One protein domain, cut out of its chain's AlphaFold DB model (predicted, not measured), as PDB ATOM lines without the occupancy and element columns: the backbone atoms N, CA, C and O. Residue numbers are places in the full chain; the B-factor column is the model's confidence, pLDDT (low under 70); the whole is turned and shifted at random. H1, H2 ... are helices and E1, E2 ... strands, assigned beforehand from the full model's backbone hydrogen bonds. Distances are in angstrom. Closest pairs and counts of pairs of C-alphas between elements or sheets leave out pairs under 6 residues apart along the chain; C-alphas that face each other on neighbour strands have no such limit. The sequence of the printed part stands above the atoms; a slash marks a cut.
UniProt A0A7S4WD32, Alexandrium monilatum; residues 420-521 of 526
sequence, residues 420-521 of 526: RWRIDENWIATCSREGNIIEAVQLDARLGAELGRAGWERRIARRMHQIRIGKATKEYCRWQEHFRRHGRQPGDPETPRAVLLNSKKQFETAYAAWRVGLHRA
ATOM      1  N   ARG A 420     126.184 132.474  75.833       91.38
ATOM      2  CA  ARG A 420     126.117 131.174  75.158       91.38
ATOM      3  C   ARG A 420     127.496 130.528  75.145       91.38
ATOM      4  O   ARG A 420     128.448 131.106  74.626       91.38
ATOM      5  N   TRP A 421     127.572 129.319  75.691       94.25
ATOM      6  CA  TRP A 421     128.746 128.459  75.585       94.25
ATOM      7  C   TRP A 421     128.611 127.543  74.374       94.25
ATOM      8  O   TRP A 421     127.538 126.985  74.150       94.25
ATOM      9  N   ARG A 422     129.700 127.388  73.624       94.69
ATOM     10  CA  ARG A 422     129.832 126.432  72.522       94.69
ATOM     11  C   ARG A 422     131.174 125.724  72.638       94.69
ATOM     12  O   ARG A 422     132.150 126.365  73.021       94.69
ATOM     13  N   ILE A 423     131.224 124.439  72.303       95.62
ATOM     14  CA  ILE A 423     132.485 123.695  72.204       95.62
ATOM     15  C   ILE A 423     132.739 123.341  70.744       95.62
ATOM     16  O   ILE A 423     131.894 122.726  70.089       95.62
ATOM     17  N   ASP A 424     133.889 123.755  70.223       95.06
ATOM     18  CA  ASP A 424     134.266 123.508  68.833       95.06
ATOM     19  C   ASP A 424     134.918 122.125  68.621       95.06
ATOM     20  O   ASP A 424     134.863 121.236  69.472       95.06
ATOM     21  N   GLU A 425     135.453 121.891  67.423       93.81
ATOM     22  CA  GLU A 425     136.133 120.639  67.051       93.81
ATOM     23  C   GLU A 425     137.503 120.478  67.715       93.81
ATOM     24  O   GLU A 425     137.934 119.354  67.962       93.81
ATOM     25  N   ASN A 426     138.134 121.590  68.092       94.62
ATOM     26  CA  ASN A 426     139.421 121.618  68.777       94.62
ATOM     27  C   ASN A 426     139.268 121.532  70.301       94.62
ATOM     28  O   ASN A 426     140.231 121.750  71.033       94.62
ATOM     29  N   TRP A 427     138.063 121.210  70.792       93.94
ATOM     30  CA  TRP A 427     137.736 121.153  72.217       93.94
ATOM     31  C   TRP A 427     137.956 122.485  72.947       93.94
ATOM     32  O   TRP A 427     138.246 122.507  74.141       93.94
ATOM     33  N   ILE A 428     137.758 123.610  72.261       95.19
ATOM     34  CA  ILE A 428     137.791 124.937  72.873       95.19
ATOM     35  C   ILE A 428     136.367 125.310  73.287       95.19
ATOM     36  O   ILE A 428     135.465 125.447  72.458       95.19
ATOM     37  N   ALA A 429     136.151 125.456  74.595       95.81
ATOM     38  CA  ALA A 429     134.911 125.980  75.145       95.81
ATOM     39  C   ALA A 429     134.926 127.505  75.062       95.81
ATOM     40  O   ALA A 429     135.691 128.165  75.766       95.81
ATOM     41  N   THR A 430     134.044 128.056  74.240       96.75
ATOM     42  CA  THR A 430     133.956 129.489  73.973       96.75
ATOM     43  C   THR A 430     132.656 130.037  74.546       96.75
ATOM     44  O   THR A 430     131.566 129.598  74.172       96.75
ATOM     45  N   CYS A 431     132.761 131.002  75.458       95.38
ATOM     46  CA  CYS A 431     131.641 131.798  75.934       95.38
ATOM     47  C   CYS A 431     131.523 133.040  75.065       95.38
ATOM     48  O   CYS A 431     132.470 133.820  74.949       95.38
ATOM     49  N   SER A 432     130.349 133.237  74.482       94.12
ATOM     50  CA  SER A 432     130.040 134.419  73.688       94.12
ATOM     51  C   SER A 432     128.895 135.206  74.308       94.12
ATOM     52  O   SER A 432     127.995 134.638  74.936       94.12
ATOM     53  N   ARG A 433     128.937 136.523  74.120       93.00
ATOM     54  CA  ARG A 433     127.858 137.451  74.439       93.00
ATOM     55  C   ARG A 433     127.652 138.370  73.247       93.00
ATOM     56  O   ARG A 433     128.585 139.064  72.860       93.00
ATOM     57  N   GLU A 434     126.444 138.367  72.684       90.81
ATOM     58  CA  GLU A 434     126.098 139.233  71.542       90.81
ATOM     59  C   GLU A 434     127.098 139.061  70.375       90.81
ATOM     60  O   GLU A 434     127.542 140.022  69.761       90.81
ATOM     61  N   GLY A 435     127.522 137.816  70.121       88.56
ATOM     62  CA  GLY A 435     128.508 137.474  69.087       88.56
ATOM     63  C   GLY A 435     129.977 137.660  69.490       88.56
ATOM     64  O   GLY A 435     130.847 137.055  68.869       88.56
ATOM     65  N   ASN A 436     130.272 138.399  70.561       92.50
ATOM     66  CA  ASN A 436     131.640 138.627  71.026       92.50
ATOM     67  C   ASN A 436     132.110 137.503  71.948       92.50
ATOM     68  O   ASN A 436     131.429 137.168  72.920       92.50
ATOM     69  N   ILE A 437     133.287 136.940  71.674       93.94
ATOM     70  CA  ILE A 437     133.924 135.948  72.545       93.94
ATOM     71  C   ILE A 437     134.450 136.662  73.790       93.94
ATOM     72  O   ILE A 437     135.327 137.515  73.696       93.94
ATOM     73  N   ILE A 438     133.914 136.307  74.957       95.38
ATOM     74  CA  ILE A 438     134.334 136.878  76.245       95.38
ATOM     75  C   ILE A 438     135.296 135.965  77.007       95.38
ATOM     76  O   ILE A 438     136.019 136.422  77.885       95.38
ATOM     77  N   GLU A 439     135.277 134.668  76.705       94.62
ATOM     78  CA  GLU A 439     136.095 133.665  77.378       94.62
ATOM     79  C   GLU A 439     136.292 132.477  76.436       94.62
ATOM     80  O   GLU A 439     135.334 132.016  75.816       94.62
ATOM     81  N   ALA A 440     137.519 131.969  76.344       95.25
ATOM     82  CA  ALA A 440     137.842 130.736  75.640       95.25
ATOM     83  C   ALA A 440     138.714 129.869  76.552       95.25
ATOM     84  O   ALA A 440     139.678 130.357  77.145       95.25
ATOM     85  N   VAL A 441     138.354 128.598  76.705       95.06
ATOM     86  CA  VAL A 441     139.066 127.649  77.566       95.06
ATOM     87  C   VAL A 441     139.309 126.364  76.794       95.06
ATOM     88  O   VAL A 441     138.362 125.711  76.358       95.06
ATOM     89  N   GLN A 442     140.579 125.988  76.656       95.06
ATOM     90  CA  GLN A 442     140.960 124.699  76.094       95.06
ATOM     91  C   GLN A 442     140.516 123.582  77.044       95.06
ATOM     92  O   GLN A 442     140.944 123.530  78.200       95.06
ATOM     93  N   LEU A 443     139.656 122.691  76.560       92.38
ATOM     94  CA  LEU A 443     139.304 121.457  77.248       92.38
ATOM     95  C   LEU A 443     140.266 120.347  76.811       92.38
ATOM     96  O   LEU A 443     140.720 120.311  75.664       92.38
ATOM     97  N   ASP A 444     140.572 119.431  77.725       88.12
ATOM     98  CA  ASP A 444     141.318 118.221  77.393       88.12
ATOM     99  C   ASP A 444     140.388 117.260  76.645       88.12
ATOM    100  O   ASP A 444     139.415 116.752  77.211       88.12
ATOM    101  N   ALA A 445     140.696 117.000  75.374       81.88
ATOM    102  CA  ALA A 445     139.936 116.092  74.523       81.88
ATOM    103  C   ALA A 445     139.826 114.671  75.110       81.88
ATOM    104  O   ALA A 445     138.831 113.987  74.869       81.88
ATOM    105  N   ARG A 446     140.800 114.232  75.924       83.25
ATOM    106  CA  ARG A 446     140.777 112.915  76.585       83.25
ATOM    107  C   ARG A 446     139.720 112.858  77.685       83.25
ATOM    108  O   ARG A 446     138.954 111.903  77.736       83.25
ATOM    109  N   LEU A 447     139.614 113.909  78.503       71.44
ATOM    110  CA  LEU A 447     138.525 114.070  79.483       71.44
ATOM    111  C   LEU A 447     137.180 114.381  78.798       71.44
ATOM    112  O   LEU A 447     136.108 114.129  79.348       71.44
ATOM    113  N   GLY A 448     137.242 114.914  77.577       63.06
ATOM    114  CA  GLY A 448     136.128 115.085  76.654       63.06
ATOM    115  C   GLY A 448     135.508 113.776  76.161       63.06
ATOM    116  O   GLY A 448     134.325 113.752  75.844       63.06
ATOM    117  N   ALA A 449     136.252 112.670  76.129       67.88
ATOM    118  CA  ALA A 449     135.753 111.421  75.553       67.88
ATOM    119  C   ALA A 449     134.573 110.809  76.337       67.88
ATOM    120  O   ALA A 449     133.689 110.206  75.732       67.88
ATOM    121  N   GLU A 450     134.507 111.004  77.661       78.38
ATOM    122  CA  GLU A 450     133.406 110.490  78.498       78.38
ATOM    123  C   GLU A 450     132.067 111.196  78.226       78.38
ATOM    124  O   GLU A 450     130.992 110.612  78.356       78.38
ATOM    125  N   LEU A 451     132.126 112.476  77.863       79.69
ATOM    126  CA  LEU A 451     130.972 113.325  77.609       79.69
ATOM    127  C   LEU A 451     131.203 113.995  76.262       79.69
ATOM    128  O   LEU A 451     131.944 114.963  76.200       79.69
ATOM    129  N   GLY A 452     130.560 113.548  75.183       90.38
ATOM    130  CA  GLY A 452     130.665 114.249  73.893       90.38
ATOM    131  C   GLY A 452     130.363 115.757  74.013       90.38
ATOM    132  O   GLY A 452     129.759 116.199  74.991       90.38
ATOM    133  N   ARG A 453     130.742 116.565  73.012       92.81
ATOM    134  CA  ARG A 453     130.648 118.047  73.039       92.81
ATOM    135  C   ARG A 453     129.328 118.590  73.611       92.81
ATOM    136  O   ARG A 453     129.342 119.364  74.565       92.81
ATOM    137  N   ALA A 454     128.189 118.089  73.127       88.81
ATOM    138  CA  ALA A 454     126.862 118.477  73.621       88.81
ATOM    139  C   ALA A 454     126.637 118.138  75.112       88.81
ATOM    140  O   ALA A 454     125.931 118.844  75.833       88.81
ATOM    141  N   GLY A 455     127.237 117.051  75.605       91.56
ATOM    142  CA  GLY A 455     127.243 116.688  77.022       91.56
ATOM    143  C   GLY A 455     127.992 117.707  77.879       91.56
ATOM    144  O   GLY A 455     127.490 118.105  78.933       91.56
ATOM    145  N   TRP A 456     129.144 118.190  77.410       93.50
ATOM    146  CA  TRP A 456     129.869 119.271  78.077       93.50
ATOM    147  C   TRP A 456     129.126 120.603  78.032       93.50
ATOM    148  O   TRP A 456     129.049 121.275  79.059       93.50
ATOM    149  N   GLU A 457     128.515 120.967  76.904       93.25
ATOM    150  CA  GLU A 457     127.698 122.184  76.804       93.25
ATOM    151  C   GLU A 457     126.554 122.168  77.829       93.25
ATOM    152  O   GLU A 457     126.396 123.114  78.606       93.25
ATOM    153  N   ARG A 458     125.823 121.046  77.936       91.25
ATOM    154  CA  ARG A 458     124.783 120.856  78.965       91.25
ATOM    155  C   ARG A 458     125.342 120.951  80.384       91.25
ATOM    156  O   ARG A 458     124.709 121.541  81.265       91.25
ATOM    157  N   ARG A 459     126.524 120.381  80.629       94.31
ATOM    158  CA  ARG A 459     127.199 120.435  81.934       94.31
ATOM    159  C   ARG A 459     127.560 121.870  82.319       94.31
ATOM    160  O   ARG A 459     127.259 122.284  83.440       94.31
ATOM    161  N   ILE A 460     128.167 122.628  81.407       95.50
ATOM    162  CA  ILE A 460     128.535 124.034  81.613       95.50
ATOM    163  C   ILE A 460     127.273 124.869  81.841       95.50
ATOM    164  O   ILE A 460     127.222 125.633  82.803       95.50
ATOM    165  N   ALA A 461     126.224 124.672  81.035       91.00
ATOM    166  CA  ALA A 461     124.948 125.371  81.185       91.00
ATOM    167  C   ALA A 461     124.324 125.147  82.574       91.00
ATOM    168  O   ALA A 461     123.923 126.106  83.237       91.00
ATOM    169  N   ARG A 462     124.317 123.899  83.066       93.56
ATOM    170  CA  ARG A 462     123.821 123.562  84.412       93.56
ATOM    171  C   ARG A 462     124.633 124.246  85.515       93.56
ATOM    172  O   ARG A 462     124.055 124.828  86.430       93.56
ATOM    173  N   ARG A 463     125.964 124.217  85.419       97.00
ATOM    174  CA  ARG A 463     126.866 124.873  86.384       97.00
ATOM    175  C   ARG A 463     126.703 126.396  86.379       97.00
ATOM    176  O   ARG A 463     126.616 127.011  87.438       97.00
ATOM    177  N   MET A 464     126.585 127.003  85.198       95.19
ATOM    178  CA  MET A 464     126.298 128.433  85.040       95.19
ATOM    179  C   MET A 464     124.949 128.817  85.646       95.19
ATOM    180  O   MET A 464     124.835 129.876  86.259       95.19
ATOM    181  N   HIS A 465     123.934 127.963  85.506       91.75
ATOM    182  CA  HIS A 465     122.637 128.177  86.138       91.75
ATOM    183  C   HIS A 465     122.741 128.170  87.672       91.75
ATOM    184  O   HIS A 465     122.234 129.088  88.311       91.75
ATOM    185  N   GLN A 466     123.473 127.218  88.261       94.50
ATOM    186  CA  GLN A 466     123.732 127.200  89.708       94.50
ATOM    187  C   GLN A 466     124.448 128.477  90.173       94.50
ATOM    188  O   GLN A 466     123.996 129.135  91.107       94.50
ATOM    189  N   ILE A 467     125.511 128.892  89.476       96.19
ATOM    190  CA  ILE A 467     126.219 130.150  89.770       96.19
ATOM    191  C   ILE A 467     125.268 131.346  89.687       96.19
ATOM    192  O   ILE A 467     125.295 132.210  90.560       96.19
ATOM    193  N   ARG A 468     124.398 131.392  88.672       93.12
ATOM    194  CA  ARG A 468     123.408 132.461  88.500       93.12
ATOM    195  C   ARG A 468     122.445 132.539  89.682       93.12
ATOM    196  O   ARG A 468     122.217 133.638  90.174       93.12
ATOM    197  N   ILE A 469     121.936 131.400  90.158       91.31
ATOM    198  CA  ILE A 469     121.102 131.343  91.368       91.31
ATOM    199  C   ILE A 469     121.878 131.910  92.560       91.31
ATOM    200  O   ILE A 469     121.372 132.783  93.257       91.31
ATOM    201  N   GLY A 470     123.126 131.474  92.762       94.12
ATOM    202  CA  GLY A 470     123.974 131.984  93.840       94.12
ATOM    203  C   GLY A 470     124.200 133.499  93.763       94.12
ATOM    204  O   GLY A 470     124.098 134.182  94.780       94.12
ATOM    205  N   LYS A 471     124.431 134.040  92.562       95.56
ATOM    206  CA  LYS A 471     124.617 135.483  92.333       95.56
ATOM    207  C   LYS A 471     123.346 136.312  92.523       95.56
ATOM    208  O   LYS A 471     123.447 137.502  92.789       95.56
ATOM    209  N   ALA A 472     122.170 135.703  92.403       90.25
ATOM    210  CA  ALA A 472     120.888 136.372  92.626       90.25
ATOM    211  C   ALA A 472     120.527 136.521  94.120       90.25
ATOM    212  O   ALA A 472     119.469 137.054  94.450       90.25
ATOM    213  N   THR A 473     121.370 136.029  95.031       93.06
ATOM    214  CA  THR A 473     121.104 136.083  96.476       93.06
ATOM    215  C   THR A 473     121.559 137.395  97.118       93.06
ATOM    216  O   THR A 473     122.480 138.053  96.630       93.06
ATOM    217  N   LYS A 474     120.927 137.775  98.241       92.62
ATOM    218  CA  LYS A 474     121.237 139.020  98.971       92.62
ATOM    219  C   LYS A 474     122.684 139.048  99.460       92.62
ATOM    220  O   LYS A 474     123.303 140.106  99.495       92.62
ATOM    221  N   GLU A 475     123.224 137.891  99.820       93.88
ATOM    222  CA  GLU A 475     124.600 137.716 100.276       93.88
ATOM    223  C   GLU A 475     125.599 138.077  99.182       93.88
ATOM    224  O   GLU A 475     126.557 138.799  99.441       93.88
ATOM    225  N   TYR A 476     125.346 137.642  97.943       95.62
ATOM    226  CA  TYR A 476     126.192 138.020  96.817       95.62
ATOM    227  C   TYR A 476     126.116 139.524  96.536       95.62
ATOM    228  O   TYR A 476     127.149 140.140  96.288       95.62
ATOM    229  N   CYS A 477     124.927 140.135  96.629       93.31
ATOM    230  CA  CYS A 477     124.782 141.589  96.500       93.31
ATOM    231  C   CYS A 477     125.606 142.341  97.558       93.31
ATOM    232  O   CYS A 477     126.369 143.236  97.202       93.31
ATOM    233  N   ARG A 478     125.517 141.930  98.832       91.81
ATOM    234  CA  ARG A 478     126.311 142.504  99.934       91.81
ATOM    235  C   ARG A 478     127.808 142.327  99.712       91.81
ATOM    236  O   ARG A 478     128.563 143.288  99.831       91.81
ATOM    237  N   TRP A 479     128.242 141.124  99.333       94.19
ATOM    238  CA  TRP A 479     129.642 140.864  99.006       94.19
ATOM    239  C   TRP A 479     130.121 141.744  97.842       94.19
ATOM    240  O   TRP A 479     131.204 142.313  97.906       94.19
ATOM    241  N   GLN A 480     129.303 141.937  96.806       94.81
ATOM    242  CA  GLN A 480     129.644 142.790  95.666       94.81
ATOM    243  C   GLN A 480     129.734 144.279  96.043       94.81
ATOM    244  O   GLN A 480     130.493 145.026  95.426       94.81
ATOM    245  N   GLU A 481     128.943 144.746  97.007       91.44
ATOM    246  CA  GLU A 481     129.073 146.095  97.575       91.44
ATOM    247  C   GLU A 481     130.352 146.231  98.399       91.44
ATOM    248  O   GLU A 481     131.105 147.183  98.195       91.44
ATOM    249  N   HIS A 482     130.642 145.252  99.259       90.00
ATOM    250  CA  HIS A 482     131.887 145.197 100.019       90.00
ATOM    251  C   HIS A 482     133.113 145.218  99.093       90.00
ATOM    252  O   HIS A 482     134.001 146.048  99.274       90.00
ATOM    253  N   PHE A 483     133.114 144.373  98.059       92.62
ATOM    254  CA  PHE A 483     134.158 144.290  97.035       92.62
ATOM    255  C   PHE A 483     134.341 145.612  96.280       92.62
ATOM    256  O   PHE A 483     135.463 146.024  96.005       92.62
ATOM    257  N   ARG A 484     133.247 146.317  95.954       92.81
ATOM    258  CA  ARG A 484     133.319 147.636  95.301       92.81
ATOM    259  C   ARG A 484     133.963 148.700  96.189       92.81
ATOM    260  O   ARG A 484     134.631 149.578  95.658       92.81
ATOM    261  N   ARG A 485     133.754 148.635  97.508       93.75
ATOM    262  CA  ARG A 485     134.297 149.609  98.471       93.75
ATOM    263  C   ARG A 485     135.754 149.337  98.835       93.75
ATOM    264  O   ARG A 485     136.536 150.272  98.918       93.75
ATOM    265  N   HIS A 486     136.112 148.072  99.041       93.19
ATOM    266  CA  HIS A 486     137.406 147.691  99.621       93.19
ATOM    267  C   HIS A 486     138.337 146.976  98.633       93.19
ATOM    268  O   HIS A 486     139.445 146.593  99.002       93.19
ATOM    269  N   GLY A 487     137.902 146.774  97.386       93.69
ATOM    270  CA  GLY A 487     138.614 145.950  96.415       93.69
ATOM    271  C   GLY A 487     138.603 144.462  96.778       93.69
ATOM    272  O   GLY A 487     137.895 144.027  97.689       93.69
ATOM    273  N   ARG A 488     139.396 143.673  96.040       93.38
ATOM    274  CA  ARG A 488     139.603 142.248  96.324       93.38
ATOM    275  C   ARG A 488     140.588 142.091  97.477       93.38
ATOM    276  O   ARG A 488     141.723 142.546  97.365       93.38
ATOM    277  N   GLN A 489     140.182 141.398  98.531       93.50
ATOM    278  CA  GLN A 489     141.024 141.062  99.673       93.50
ATOM    279  C   GLN A 489     141.483 139.594  99.612       93.50
ATOM    280  O   GLN A 489     140.790 138.741  99.037       93.50
ATOM    281  N   PRO A 490     142.646 139.251 100.197       94.31
ATOM    282  CA  PRO A 490     143.046 137.859 100.373       94.31
ATOM    283  C   PRO A 490     141.984 137.082 101.163       94.31
ATOM    284  O   PRO A 490     141.589 137.487 102.252       94.31
ATOM    285  N   GLY A 491     141.518 135.959 100.612       91.81
ATOM    286  CA  GLY A 491     140.467 135.138 101.226       91.81
ATOM    287  C   GLY A 491     139.038 135.465 100.778       91.81
ATOM    288  O   GLY A 491     138.118 134.747 101.177       91.81
ATOM    289  N   ASP A 492     138.839 136.474  99.921       93.69
ATOM    290  CA  ASP A 492     137.528 136.729  99.321       93.69
ATOM    291  C   ASP A 492     137.012 135.500  98.551       93.69
ATOM    292  O   ASP A 492     137.768 134.875  97.796       93.69
ATOM    293  N   PRO A 493     135.714 135.161  98.683       95.56
ATOM    294  CA  PRO A 493     135.131 134.024  97.988       95.56
ATOM    295  C   PRO A 493     135.219 134.195  96.467       95.56
ATOM    296  O   PRO A 493     134.670 135.132  95.888       95.56
ATOM    297  N   GLU A 494     135.858 133.240  95.793       96.19
ATOM    298  CA  GLU A 494     135.951 133.217  94.334       96.19
ATOM    299  C   GLU A 494     134.786 132.431  93.725       96.19
ATOM    300  O   GLU A 494     134.470 131.319  94.154       96.19
ATOM    301  N   THR A 495     134.130 133.007  92.711       97.00
ATOM    302  CA  THR A 495     133.054 132.303  92.001       97.00
ATOM    303  C   THR A 495     133.649 131.098  91.268       97.00
ATOM    304  O   THR A 495     134.539 131.292  90.438       97.00
ATOM    305  N   PRO A 496     133.159 129.864  91.497       96.94
ATOM    306  CA  PRO A 496     133.696 128.694  90.816       96.94
ATOM    307  C   PRO A 496     133.484 128.825  89.305       96.94
ATOM    308  O   PRO A 496     132.399 129.179  88.843       96.94
ATOM    309  N   ARG A 497     134.509 128.513  88.511       96.12
ATOM    310  CA  ARG A 497     134.409 128.562  87.046       96.12
ATOM    311  C   ARG A 497     133.656 127.335  86.529       96.12
ATOM    312  O   ARG A 497     134.037 126.196  86.799       96.12
ATOM    313  N   ALA A 498     132.589 127.560  85.762       95.12
ATOM    314  CA  ALA A 498     131.728 126.490  85.244       95.12
ATOM    315  C   ALA A 498     132.467 125.515  84.306       95.12
ATOM    316  O   ALA A 498     132.163 124.318  84.294       95.12
ATOM    317  N   VAL A 499     133.451 126.034  83.565       94.62
ATOM    318  CA  VAL A 499     134.246 125.320  82.554       94.62
ATOM    319  C   VAL A 499     135.434 124.531  83.095       94.62
ATOM    320  O   VAL A 499     136.108 123.863  82.321       94.62
ATOM    321  N   LEU A 500     135.699 124.552  84.407       91.00
ATOM    322  CA  LEU A 500     136.804 123.766  84.960       91.00
ATOM    323  C   LEU A 500     136.594 122.264  84.721       91.00
ATOM    324  O   LEU A 500     135.514 121.720  84.993       91.00
ATOM    325  N   LEU A 501     137.669 121.603  84.280       89.25
ATOM    326  CA  LEU A 501     137.789 120.154  84.091       89.25
ATOM    327  C   LEU A 501     137.886 119.423  85.442       89.25
ATOM    328  O   LEU A 501     138.832 118.698  85.724       89.25
ATOM    329  N   ASN A 502     136.913 119.649  86.316       91.38
ATOM    330  CA  ASN A 502     136.806 119.004  87.619       91.38
ATOM    331  C   ASN A 502     135.582 118.091  87.654       91.38
ATOM    332  O   ASN A 502     134.631 118.300  86.901       91.38
ATOM    333  N   SER A 503     135.560 117.090  88.531       91.88
ATOM    334  CA  SER A 503     134.405 116.199  88.695       91.88
ATOM    335  C   SER A 503     133.151 116.959  89.155       91.88
ATOM    336  O   SER A 503     133.215 118.104  89.615       91.88
ATOM    337  N   LYS A 504     131.967 116.337  89.031       91.94
ATOM    338  CA  LYS A 504     130.715 116.909  89.565       91.94
ATOM    339  C   LYS A 504     130.869 117.248  91.054       91.94
ATOM    340  O   LYS A 504     130.612 118.385  91.437       91.94
ATOM    341  N   LYS A 505     131.386 116.295  91.839       93.88
ATOM    342  CA  LYS A 505     131.626 116.438  93.279       93.88
ATOM    343  C   LYS A 505     132.567 117.604  93.590       93.88
ATOM    344  O   LYS A 505     132.250 118.419  94.440       93.88
ATOM    345  N   GLN A 506     133.682 117.731  92.865       95.44
ATOM    346  CA  GLN A 506     134.627 118.838  93.063       95.44
ATOM    347  C   GLN A 506     133.997 120.208  92.779       95.44
ATOM    348  O   GLN A 506     134.220 121.150  93.537       95.44
ATOM    349  N   PHE A 507     133.186 120.326  91.721       96.56
ATOM    350  CA  PHE A 507     132.462 121.568  91.446       96.56
ATOM    351  C   PHE A 507     131.442 121.888  92.541       96.56
ATOM    352  O   PHE A 507     131.374 123.030  92.981       96.56
ATOM    353  N   GLU A 508     130.671 120.901  92.998       95.38
ATOM    354  CA  GLU A 508     129.679 121.090  94.063       95.38
ATOM    355  C   GLU A 508     130.340 121.495  95.387       95.38
ATOM    356  O   GLU A 508     129.858 122.418  96.040       95.38
ATOM    357  N   THR A 509     131.488 120.905  95.737       96.19
ATOM    358  CA  THR A 509     132.297 121.330  96.889       96.19
ATOM    359  C   THR A 509     132.766 122.779  96.744       96.19
ATOM    360  O   THR A 509     132.608 123.565  97.678       96.19
ATOM    361  N   ALA A 510     133.299 123.165  95.579       96.81
ATOM    362  CA  ALA A 510     133.745 124.538  95.330       96.81
ATOM    363  C   ALA A 510     132.578 125.541  95.362       96.81
ATOM    364  O   ALA A 510     132.698 126.623  95.929       96.81
ATOM    365  N   TYR A 511     131.425 125.165  94.805       97.44
ATOM    366  CA  TYR A 511     130.203 125.963  94.839       97.44
ATOM    367  C   TYR A 511     129.665 126.137  96.262       97.44
ATOM    368  O   TYR A 511     129.310 127.251  96.644       97.44
ATOM    369  N   ALA A 512     129.653 125.077  97.071       95.50
ATOM    370  CA  ALA A 512     129.261 125.153  98.474       95.50
ATOM    371  C   ALA A 512     130.216 126.043  99.285       95.50
ATOM    372  O   ALA A 512     129.757 126.915 100.022       95.50
ATOM    373  N   ALA A 513     131.532 125.891  99.101       96.38
ATOM    374  CA  ALA A 513     132.534 126.734  99.753       96.38
ATOM    375  C   ALA A 513     132.374 128.214  99.373       96.38
ATOM    376  O   ALA A 513     132.380 129.080 100.247       96.38
ATOM    377  N   TRP A 514     132.145 128.500  98.086       97.50
ATOM    378  CA  TRP A 514     131.839 129.845  97.603       97.50
ATOM    379  C   TRP A 514     130.590 130.418  98.281       97.50
ATOM    380  O   TRP A 514     130.645 131.515  98.830       97.50
ATOM    381  N   ARG A 515     129.488 129.656  98.332       97.06
ATOM    382  CA  ARG A 515     128.244 130.064  99.007       97.06
ATOM    383  C   ARG A 515     128.471 130.385 100.484       97.06
ATOM    384  O   ARG A 515     128.017 131.427 100.937       97.06
ATOM    385  N   VAL A 516     129.200 129.539 101.215       95.62
ATOM    386  CA  VAL A 516     129.552 129.780 102.627       95.62
ATOM    387  C   VAL A 516     130.406 131.040 102.780       95.62
ATOM    388  O   VAL A 516     130.163 131.837 103.681       95.62
ATOM    389  N   GLY A 517     131.372 131.257 101.888       95.19
ATOM    390  CA  GLY A 517     132.213 132.453 101.904       95.19
ATOM    391  C   GLY A 517     131.425 133.749 101.692       95.19
ATOM    392  O   GLY A 517     131.715 134.738 102.357       95.19
ATOM    393  N   LEU A 518     130.373 133.741 100.860       95.00
ATOM    394  CA  LEU A 518     129.496 134.910 100.681       95.00
ATOM    395  C   LEU A 518     128.790 135.336 101.980       95.00
ATOM    396  O   LEU A 518     128.544 136.522 102.170       95.00
ATOM    397  N   HIS A 519     128.497 134.399 102.890       91.00
ATOM    398  CA  HIS A 519     127.913 134.712 104.202       91.00
ATOM    399  C   HIS A 519     128.926 135.290 105.199       91.00
ATOM    400  O   HIS A 519     128.520 135.902 106.183       91.00
ATOM    401  N   ARG A 520     130.230 135.090 104.972       88.62
ATOM    402  CA  ARG A 520     131.299 135.597 105.847       88.62
ATOM    403  C   ARG A 520     131.713 137.030 105.527       88.62
ATOM    404  O   ARG A 520     132.483 137.601 106.293       88.62
ATOM    405  N   ALA A 521     131.236 137.596 104.417       76.81
ATOM    406  CA  ALA A 521     131.483 138.997 104.101       76.81
ATOM    407  C   ALA A 521     130.972 139.862 105.268       76.81
ATOM    408  O   ALA A 521     129.821 139.675 105.682       76.81
TER     409      ALA A 521
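This is residues 420 to 521 of the 526 residues of a protein of Alexandrium monilatum (UniProt A0A7S4WD32). One long helix, H2, makes the beam of the domain: a small three-stranded sheet covers its first part, and H3 stands across its far end. H4 runs loosely side by side with H2, the same way, and its last residues meet the first part of H3; the long link of residues 487 to 503 folds back from H3 to H4. The 102 printed residues hold three named strands followed by four named helices, in the order E1, E2, E3, H1, H2, H3, H4, with the sheet E1 - E2 - E3 antiparallel throughout and the class mixed, helices and strands. The whole is only just compact, close to loose, with a radius of gyration of the C-alphas of 15.2 A, and spans 43 by 31 by 23 A.

E1, residues 420 to 423, begins with C-alpha 420 at (126.117, 131.174, 75.158). E2, residues 428 to 433, is 16.1 A long, and E3, residues 436 to 442, is 17.5 A long. H1, residues 445 to 448, is a short helix. H2, residues 453 to 471, runs 26.7 A from C-alpha 453 at (130.648, 118.047, 73.039). H3, residues 474 to 486, is 18.4 A long. H4, residues 504 to 519, is 23.2 A long and ends with C-alpha 519 at (127.913, 134.712, 104.202).

E1, E2 and E3 form a meander, each strand the antiparallel neighbour of the one before. In the hairpin E1 and E2, N 422 and O 430 are within hydrogen-bond range at 2.9 A. In the hairpin E2 and E3, N 429 and O 441 are at 2.8 A. H2 is on one face of this sheet, giving two layers, at a height over the sheet of 9.5 A. It lies over E1, where the closest C-alphas are those of Ile 423 and Arg 453, 6.0 A apart. On the local plane its line and that of E1 stand at 28 degrees, only just along the strands. H2 and H4 are close but not clearly touching, C-alphas 470 and 515 being closest at 7.0 A, with a shallow tilt of 16 degrees, the same way. H2 and H3 are also close but not clearly touching, C-alphas 470 and 476 being closest at 7.1 A, and about perpendicular at 79 degrees. H3 touches H4 with its residues 475 to 479 alone; the closest C-alphas, of Glu 475 and Leu 518, are 5.7 A apart. H1 is not on the sheet; its closest C-alpha pair with H2, Gly 448 and Trp 456, is at 7.7 A, close but not clearly touching. H3 and H4 are apart from E1, E2 and E3. Every O i to N i+4 pair is within hydrogen-bond range in H2 and H3, and 11 of 12 are in H4; H1 is too short for such a pair.

The C-alphas of Ala 449 and Arg 485, the two farthest apart, are 44.6 A from each other. The printed part has no cut. The link from H3 to H4, 17 residues, is long; the others are tight. The mean pLDDT of the printed part is 92.3, and residues 448 to 449 are under 70.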